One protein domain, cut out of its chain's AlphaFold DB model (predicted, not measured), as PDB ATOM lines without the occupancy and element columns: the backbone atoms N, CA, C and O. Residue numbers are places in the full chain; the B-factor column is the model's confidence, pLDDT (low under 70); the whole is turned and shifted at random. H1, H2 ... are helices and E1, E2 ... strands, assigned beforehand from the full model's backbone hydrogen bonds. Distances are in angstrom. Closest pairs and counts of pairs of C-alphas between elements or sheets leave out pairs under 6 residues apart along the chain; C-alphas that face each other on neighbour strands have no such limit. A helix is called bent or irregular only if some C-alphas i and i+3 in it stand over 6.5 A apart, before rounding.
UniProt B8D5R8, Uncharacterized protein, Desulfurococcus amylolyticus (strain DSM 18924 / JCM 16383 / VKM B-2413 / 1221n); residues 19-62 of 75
ATOM      1  N   GLU A  19     175.724 191.802 263.120       90.44
ATOM      2  CA  GLU A  19     176.445 191.909 261.851       90.44
ATOM      3  C   GLU A  19     177.599 190.902 261.789       90.44
ATOM      4  O   GLU A  19     178.510 190.912 262.620       90.44
ATOM      5  N   LEU A  20     177.577 190.033 260.778       90.12
ATOM      6  CA  LEU A  20     178.594 189.007 260.560       90.12
ATOM      7  C   LEU A  20     179.146 189.091 259.141       90.12
ATOM      8  O   LEU A  20     178.431 189.392 258.187       90.12
ATOM      9  N   ARG A  21     180.424 188.738 258.990       89.62
ATOM     10  CA  ARG A  21     181.052 188.574 257.677       89.62
ATOM     11  C   ARG A  21     181.024 187.117 257.246       89.62
ATOM     12  O   ARG A  21     181.316 186.215 258.031       89.62
ATOM     13  N   VAL A  22     180.707 186.902 255.972       90.88
ATOM     14  CA  VAL A  22     180.838 185.595 255.329       90.88
ATOM     15  C   VAL A  22     182.313 185.341 255.060       90.88
ATOM     16  O   VAL A  22     182.948 186.047 254.278       90.88
ATOM     17  N   SER A  23     182.850 184.304 255.687       90.00
ATOM     18  CA  SER A  23     184.227 183.876 255.489       90.00
ATOM     19  C   SER A  23     184.284 182.735 254.488       90.00
ATOM     20  O   SER A  23     183.443 181.836 254.487       90.00
ATOM     21  N   ARG A  24     185.307 182.737 253.636       88.94
ATOM     22  CA  ARG A  24     185.598 181.624 252.733       88.94
ATOM     23  C   ARG A  24     186.482 180.611 253.450       88.94
ATOM     24  O   ARG A  24     187.551 180.962 253.933       88.94
ATOM     25  N   THR A  25     186.074 179.348 253.464       83.50
ATOM     26  CA  THR A  25     186.929 178.248 253.916       83.50
ATOM     27  C   THR A  25     187.592 177.593 252.710       83.50
ATOM     28  O   THR A  25     187.026 177.532 251.610       83.50
ATOM     29  N   THR A  26     188.809 177.093 252.896       70.56
ATOM     30  CA  THR A  26     189.545 176.386 251.847       70.56
ATOM     31  C   THR A  26     188.745 175.170 251.366       70.56
ATOM     32  O   THR A  26     188.071 174.522 252.176       70.56
ATOM     33  N   PRO A  27     188.768 174.854 250.058       58.69
ATOM     34  CA  PRO A  27     188.120 173.658 249.550       58.69
ATOM     35  C   PRO A  27     188.709 172.428 250.230       58.69
ATOM     36  O   PRO A  27     189.927 172.290 250.355       58.69
ATOM     37  N   ASP A  28     187.835 171.503 250.600       57.78
ATOM     38  CA  ASP A  28     188.231 170.118 250.787       57.78
ATOM     39  C   ASP A  28     188.889 169.658 249.474       57.78
ATOM     40  O   ASP A  28     188.274 169.777 248.402       57.78
ATOM     41  N   ARG A  29     190.156 169.212 249.528       56.75
ATOM     42  CA  ARG A  29     190.988 168.887 248.347       56.75
ATOM     43  C   ARG A  29     190.292 167.914 247.381       56.75
ATOM     44  O   ARG A  29     190.653 167.853 246.213       56.75
ATOM     45  N   ALA A  30     189.265 167.205 247.850       60.91
ATOM     46  CA  ALA A  30     188.483 166.232 247.104       60.91
ATOM     47  C   ALA A  30     187.370 166.795 246.188       60.91
ATOM     48  O   ALA A  30     186.863 166.038 245.363       60.91
ATOM     49  N   ARG A  31     186.916 168.058 246.317       61.62
ATOM     50  CA  ARG A  31     185.693 168.527 245.600       61.62
ATOM     51  C   ARG A  31     185.765 169.876 244.877       61.62
ATOM     52  O   ARG A  31     184.753 170.294 244.319       61.62
ATOM     53  N   GLY A  32     186.908 170.561 244.865       69.88
ATOM     54  CA  GLY A  32     187.171 171.721 243.988       69.88
ATOM     55  C   GLY A  32     186.294 172.973 244.176       69.88
ATOM     56  O   GLY A  32     186.546 173.985 243.530       69.88
ATOM     57  N   LYS A  33     185.283 172.951 245.054       74.06
ATOM     58  CA  LYS A  33     184.380 174.083 245.312       74.06
ATOM     59  C   LYS A  33     184.714 174.757 246.638       74.06
ATOM     60  O   LYS A  33     184.922 174.084 247.648       74.06
ATOM     61  N   ALA A  34     184.728 176.089 246.629       82.06
ATOM     62  CA  ALA A  34     184.840 176.886 247.843       82.06
ATOM     63  C   ALA A  34     183.632 176.632 248.755       82.06
ATOM     64  O   ALA A  34     182.500 176.506 248.283       82.06
ATOM     65  N   ARG A  35     183.884 176.562 250.060       85.88
ATOM     66  CA  ARG A  35     182.842 176.593 251.085       85.88
ATOM     67  C   ARG A  35     182.877 177.960 251.753       85.88
ATOM     68  O   ARG A  35     183.924 178.601 251.817       85.88
ATOM     69  N   TYR A  36     181.723 178.398 252.226       89.31
ATOM     70  CA  TYR A  36     181.565 179.664 252.924       89.31
ATOM     71  C   TYR A  36     180.894 179.396 254.262       89.31
ATOM     72  O   TYR A  36     180.052 178.502 254.363       89.31
ATOM     73  N   VAL A  37     181.296 180.140 255.283       91.38
ATOM     74  CA  VAL A  37     180.817 179.979 256.653       91.38
ATOM     75  C   VAL A  37     180.530 181.337 257.272       91.38
ATOM     76  O   VAL A  37     181.165 182.337 256.943       91.38
ATOM     77  N   LEU A  38     179.588 181.340 258.208       91.69
ATOM     78  CA  LEU A  38     179.451 182.392 259.201       91.69
ATOM     79  C   LEU A  38     180.008 181.872 260.518       91.69
ATOM     80  O   LEU A  38     179.640 180.781 260.957       91.69
ATOM     81  N   TYR A  39     180.857 182.662 261.159       91.69
ATOM     82  CA  TYR A  39     181.283 182.382 262.523       91.69
ATOM     83  C   TYR A  39     180.262 182.977 263.487       91.69
ATOM     84  O   TYR A  39     180.062 184.189 263.511       91.69
ATOM     85  N   LEU A  40     179.599 182.119 264.263       92.56
ATOM     86  CA  LEU A  40     178.637 182.566 265.265       92.56
ATOM     87  C   LEU A  40     179.365 183.284 266.421       92.56
ATOM     88  O   LEU A  40     180.440 182.833 266.827       92.56
ATOM     89  N   PRO A  41     178.799 184.367 266.989       92.06
ATOM     90  CA  PRO A  41     179.421 185.085 268.098       92.06
ATOM     91  C   PRO A  41     179.636 184.201 269.330       92.06
ATOM     92  O   PRO A  41     178.691 183.585 269.832       92.06
ATOM     93  N   LEU A  42     180.857 184.219 269.875       92.50
ATOM     94  CA  LEU A  42     181.224 183.444 271.069       92.50
ATOM     95  C   LEU A  42     180.450 183.870 272.323       92.50
ATOM     96  O   LEU A  42     180.148 183.042 273.180       92.50
ATOM     97  N   SER A  43     180.060 185.147 272.407       89.31
ATOM     98  CA  SER A  43     179.234 185.697 273.494       89.31
ATOM     99  C   SER A  43     177.864 185.020 273.629       89.31
ATOM    100  O   SER A  43     177.172 185.211 274.628       89.31
ATOM    101  N   ARG A  44     177.468 184.219 272.633       89.12
ATOM    102  CA  ARG A  44     176.187 183.518 272.555       89.12
ATOM    103  C   ARG A  44     176.338 181.995 272.497       89.12
ATOM    104  O   ARG A  44     175.378 181.312 272.158       89.12
ATOM    105  N   ASN A  45     177.497 181.443 272.874       91.81
ATOM    106  CA  ASN A  45     177.750 179.995 272.827       91.81
ATOM    107  C   ASN A  45     176.701 179.149 273.561       91.81
ATOM    108  O   ASN A  45     176.340 178.092 273.060       91.81
ATOM    109  N   TYR A  46     176.153 179.639 274.676       88.62
ATOM    110  CA  TYR A  46     175.078 178.949 275.396       88.62
ATOM    111  C   TYR A  46     173.821 178.723 274.528       88.62
ATOM    112  O   TYR A  46     173.161 177.696 274.665       88.62
ATOM    113  N   LEU A  47     173.496 179.642 273.606       88.81
ATOM    114  CA  LEU A  47     172.396 179.471 272.645       88.81
ATOM    115  C   LEU A  47     172.745 178.410 271.602       88.81
ATOM    116  O   LEU A  47     171.921 177.553 271.285       88.81
ATOM    117  N   TRP A  48     173.967 178.463 271.072       91.00
ATOM    118  CA  TRP A  48     174.431 177.554 270.022       91.00
ATOM    119  C   TRP A  48     174.512 176.116 270.515       91.00
ATOM    120  O   TRP A  48     174.059 175.207 269.821       91.00
ATOM    121  N   GLU A  49     175.014 175.919 271.732       92.44
ATOM    122  CA  GLU A  49     175.044 174.625 272.407       92.44
ATOM    123  C   GLU A  49     173.632 174.049 272.537       92.44
ATOM    124  O   GLU A  49     173.383 172.921 272.124       92.44
ATOM    125  N   LYS A  50     172.663 174.854 272.977       89.25
ATOM    126  CA  LYS A  50     171.274 174.408 273.149       89.25
ATOM    127  C   LYS A  50     170.581 174.058 271.835       89.25
ATOM    128  O   LYS A  50     169.865 173.056 271.755       89.25
ATOM    129  N   LEU A  51     170.809 174.839 270.781       89.44
ATOM    130  CA  LEU A  51     170.309 174.518 269.440       89.44
ATOM    131  C   LEU A  51     170.946 173.233 268.888       89.44
ATOM    132  O   LEU A  51     170.260 172.425 268.263       89.44
ATOM    133  N   TYR A  52     172.236 173.020 269.154       92.44
ATOM    134  CA  TYR A  52     172.943 171.804 268.765       92.44
ATOM    135  C   TYR A  52     172.426 170.568 269.515       92.44
ATOM    136  O   TYR A  52     172.082 169.569 268.881       92.44
ATOM    137  N   GLU A  53     172.326 170.640 270.844       93.94
ATOM    138  CA  GLU A  53     171.827 169.563 271.708       93.94
ATOM    139  C   GLU A  53     170.412 169.134 271.311       93.94
ATOM    140  O   GLU A  53     170.132 167.943 271.181       93.94
ATOM    141  N   SER A  54     169.535 170.105 271.044       89.31
ATOM    142  CA  SER A  54     168.149 169.856 270.626       89.31
ATOM    143  C   SER A  54     168.006 169.383 269.178       89.31
ATOM    144  O   SER A  54     166.900 169.033 268.764       89.31
ATOM    145  N   ARG A  55     169.097 169.369 268.393       89.62
ATOM    146  CA  ARG A  55     169.087 169.078 266.947       89.62
ATOM    147  C   ARG A  55     168.069 169.931 266.188       89.62
ATOM    148  O   ARG A  55     167.474 169.477 265.209       89.62
ATOM    149  N   ALA A  56     167.868 171.163 266.645       86.75
ATOM    150  CA  ALA A  56     166.894 172.065 266.062       86.75
ATOM    151  C   ALA A  56     167.237 172.355 264.593       86.75
ATOM    152  O   ALA A  56     168.373 172.687 264.248       86.75
ATOM    153  N   VAL A  57     166.234 172.264 263.720       87.62
ATOM    154  CA  VAL A  57     166.357 172.731 262.336       87.62
ATOM    155  C   VAL A  57     166.121 174.234 262.333       87.62
ATOM    156  O   VAL A  57     165.027 174.695 262.655       87.62
ATOM    157  N   VAL A  58     167.145 175.001 261.965       85.69
ATOM    158  CA  VAL A  58     167.086 176.465 261.943       85.69
ATOM    159  C   VAL A  58     167.022 176.990 260.514       85.69
ATOM    160  O   VAL A  58     167.622 176.433 259.596       85.69
ATOM    161  N   ARG A  59     166.301 178.096 260.325       87.25
ATOM    162  CA  ARG A  59     166.335 178.887 259.095       87.25
ATOM    163  C   ARG A  59     167.147 180.147 259.361       87.25
ATOM    164  O   ARG A  59     166.906 180.825 260.353       87.25
ATOM    165  N   VAL A  60     168.089 180.446 258.473       85.88
ATOM    166  CA  VAL A  60     168.948 181.631 258.575       85.88
ATOM    167  C   VAL A  60     168.444 182.688 257.601       85.88
ATOM    168  O   VAL A  60     168.174 182.380 256.439       85.88
ATOM    169  N   TYR A  61     168.314 183.917 258.086       87.81
ATOM    170  CA  TYR A  61     167.956 185.092 257.299       87.81
ATOM    171  C   TYR A  61     169.132 186.065 257.311       87.81
ATOM    172  O   TYR A  61     169.816 186.186 258.325       87.81
ATOM    173  N   PHE A  62     169.361 186.734 256.185       86.88
ATOM    174  CA  PHE A  62     170.424 187.718 256.029       86.88
ATOM    175  C   PHE A  62     169.822 189.047 255.610       86.88
ATOM    176  O   PHE A  62     169.033 189.100 254.666       86.88
TER     177      PHE A  62
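Overview. This is residues 19 to 62 of the 75 residues of an uncharacterized protein of Desulfurococcus amylolyticus (strain DSM 18924 / JCM 16383 / VKM B-2413 / 1221n) (UniProt B8D5R8). A narrow two-stranded hairpin, E1 and E2, makes one end of this open model, and a single helix, H1, makes the other, reached directly from E2. From the far end of H1 the last residues, 54 to 62, turn back toward the level of the hairpin as a tail, of which residues 54 to 61 stand free with the space between tail and hairpin left open. The printed part has 44 residues with two named strands and one named helix, in the order E1, E2, H1, and the sheet of E1 and E2 is antiparallel. The class is mixed, helices and strands, with under half of the residues in named elements. The whole is loose, with a radius of gyration of the C-alphas of 13.3 A, and the C-alphas span 33 by 24 by 19 A.

Along the chain. Strand E1 is residues 22 to 25, 9.6 A from first to last C-alpha, and it begins with C-alpha 22 at (180.838, 185.595, 255.329). Strand E2 is residues 35 to 38, 10.5 A long, and it ends with C-alpha 38 at (179.451, 182.392, 259.201). Helix H1 is residues 42 to 53, 16.8 A from first to last C-alpha, and it ends with C-alpha 53 at (171.827, 169.563, 271.708). H1 is irregular: C-alphas 43 and 46 are 8.2 A apart.

Arrangement. E1 and E2 form a hairpin and are antiparallel, with 139 degrees between their N-to-C directions. The C-alphas of Arg 24 and Tyr 36 face each other at 4.5 A, and those of Val 22 and Leu 38 at 5.2 A. Across the pair, N 25 and O 35 are 2.8 A apart and N 23 and O 37 are 2.9 A apart, both within hydrogen-bond range. A tight link of 3 residues joins E2 to H1. E1 and H1 are apart. In H1, 6 of 8 O i to N i+4 pairs are within hydrogen-bond range. Residues 42 to 47, which belong to H1, stand free, and so do residues 49 to 61, of which 49 to 53 belong to H1.

Size, cuts and confidence. The two C-alphas farthest apart are those of Gly 32 and Tyr 46, at 34.4 A. The first and last printed C-alphas, of Glu 19 and Phe 62, are 9.4 A apart. The printed part has no cut and runs from residue 19 to residue 62 of a full chain of 75 residues. The link from E1 to E2, 9 residues, is short, and no link between named elements is long. The mean pLDDT of the printed part is 84.7, and residues 27 to 32, in the link between E1 and E2, are under 70.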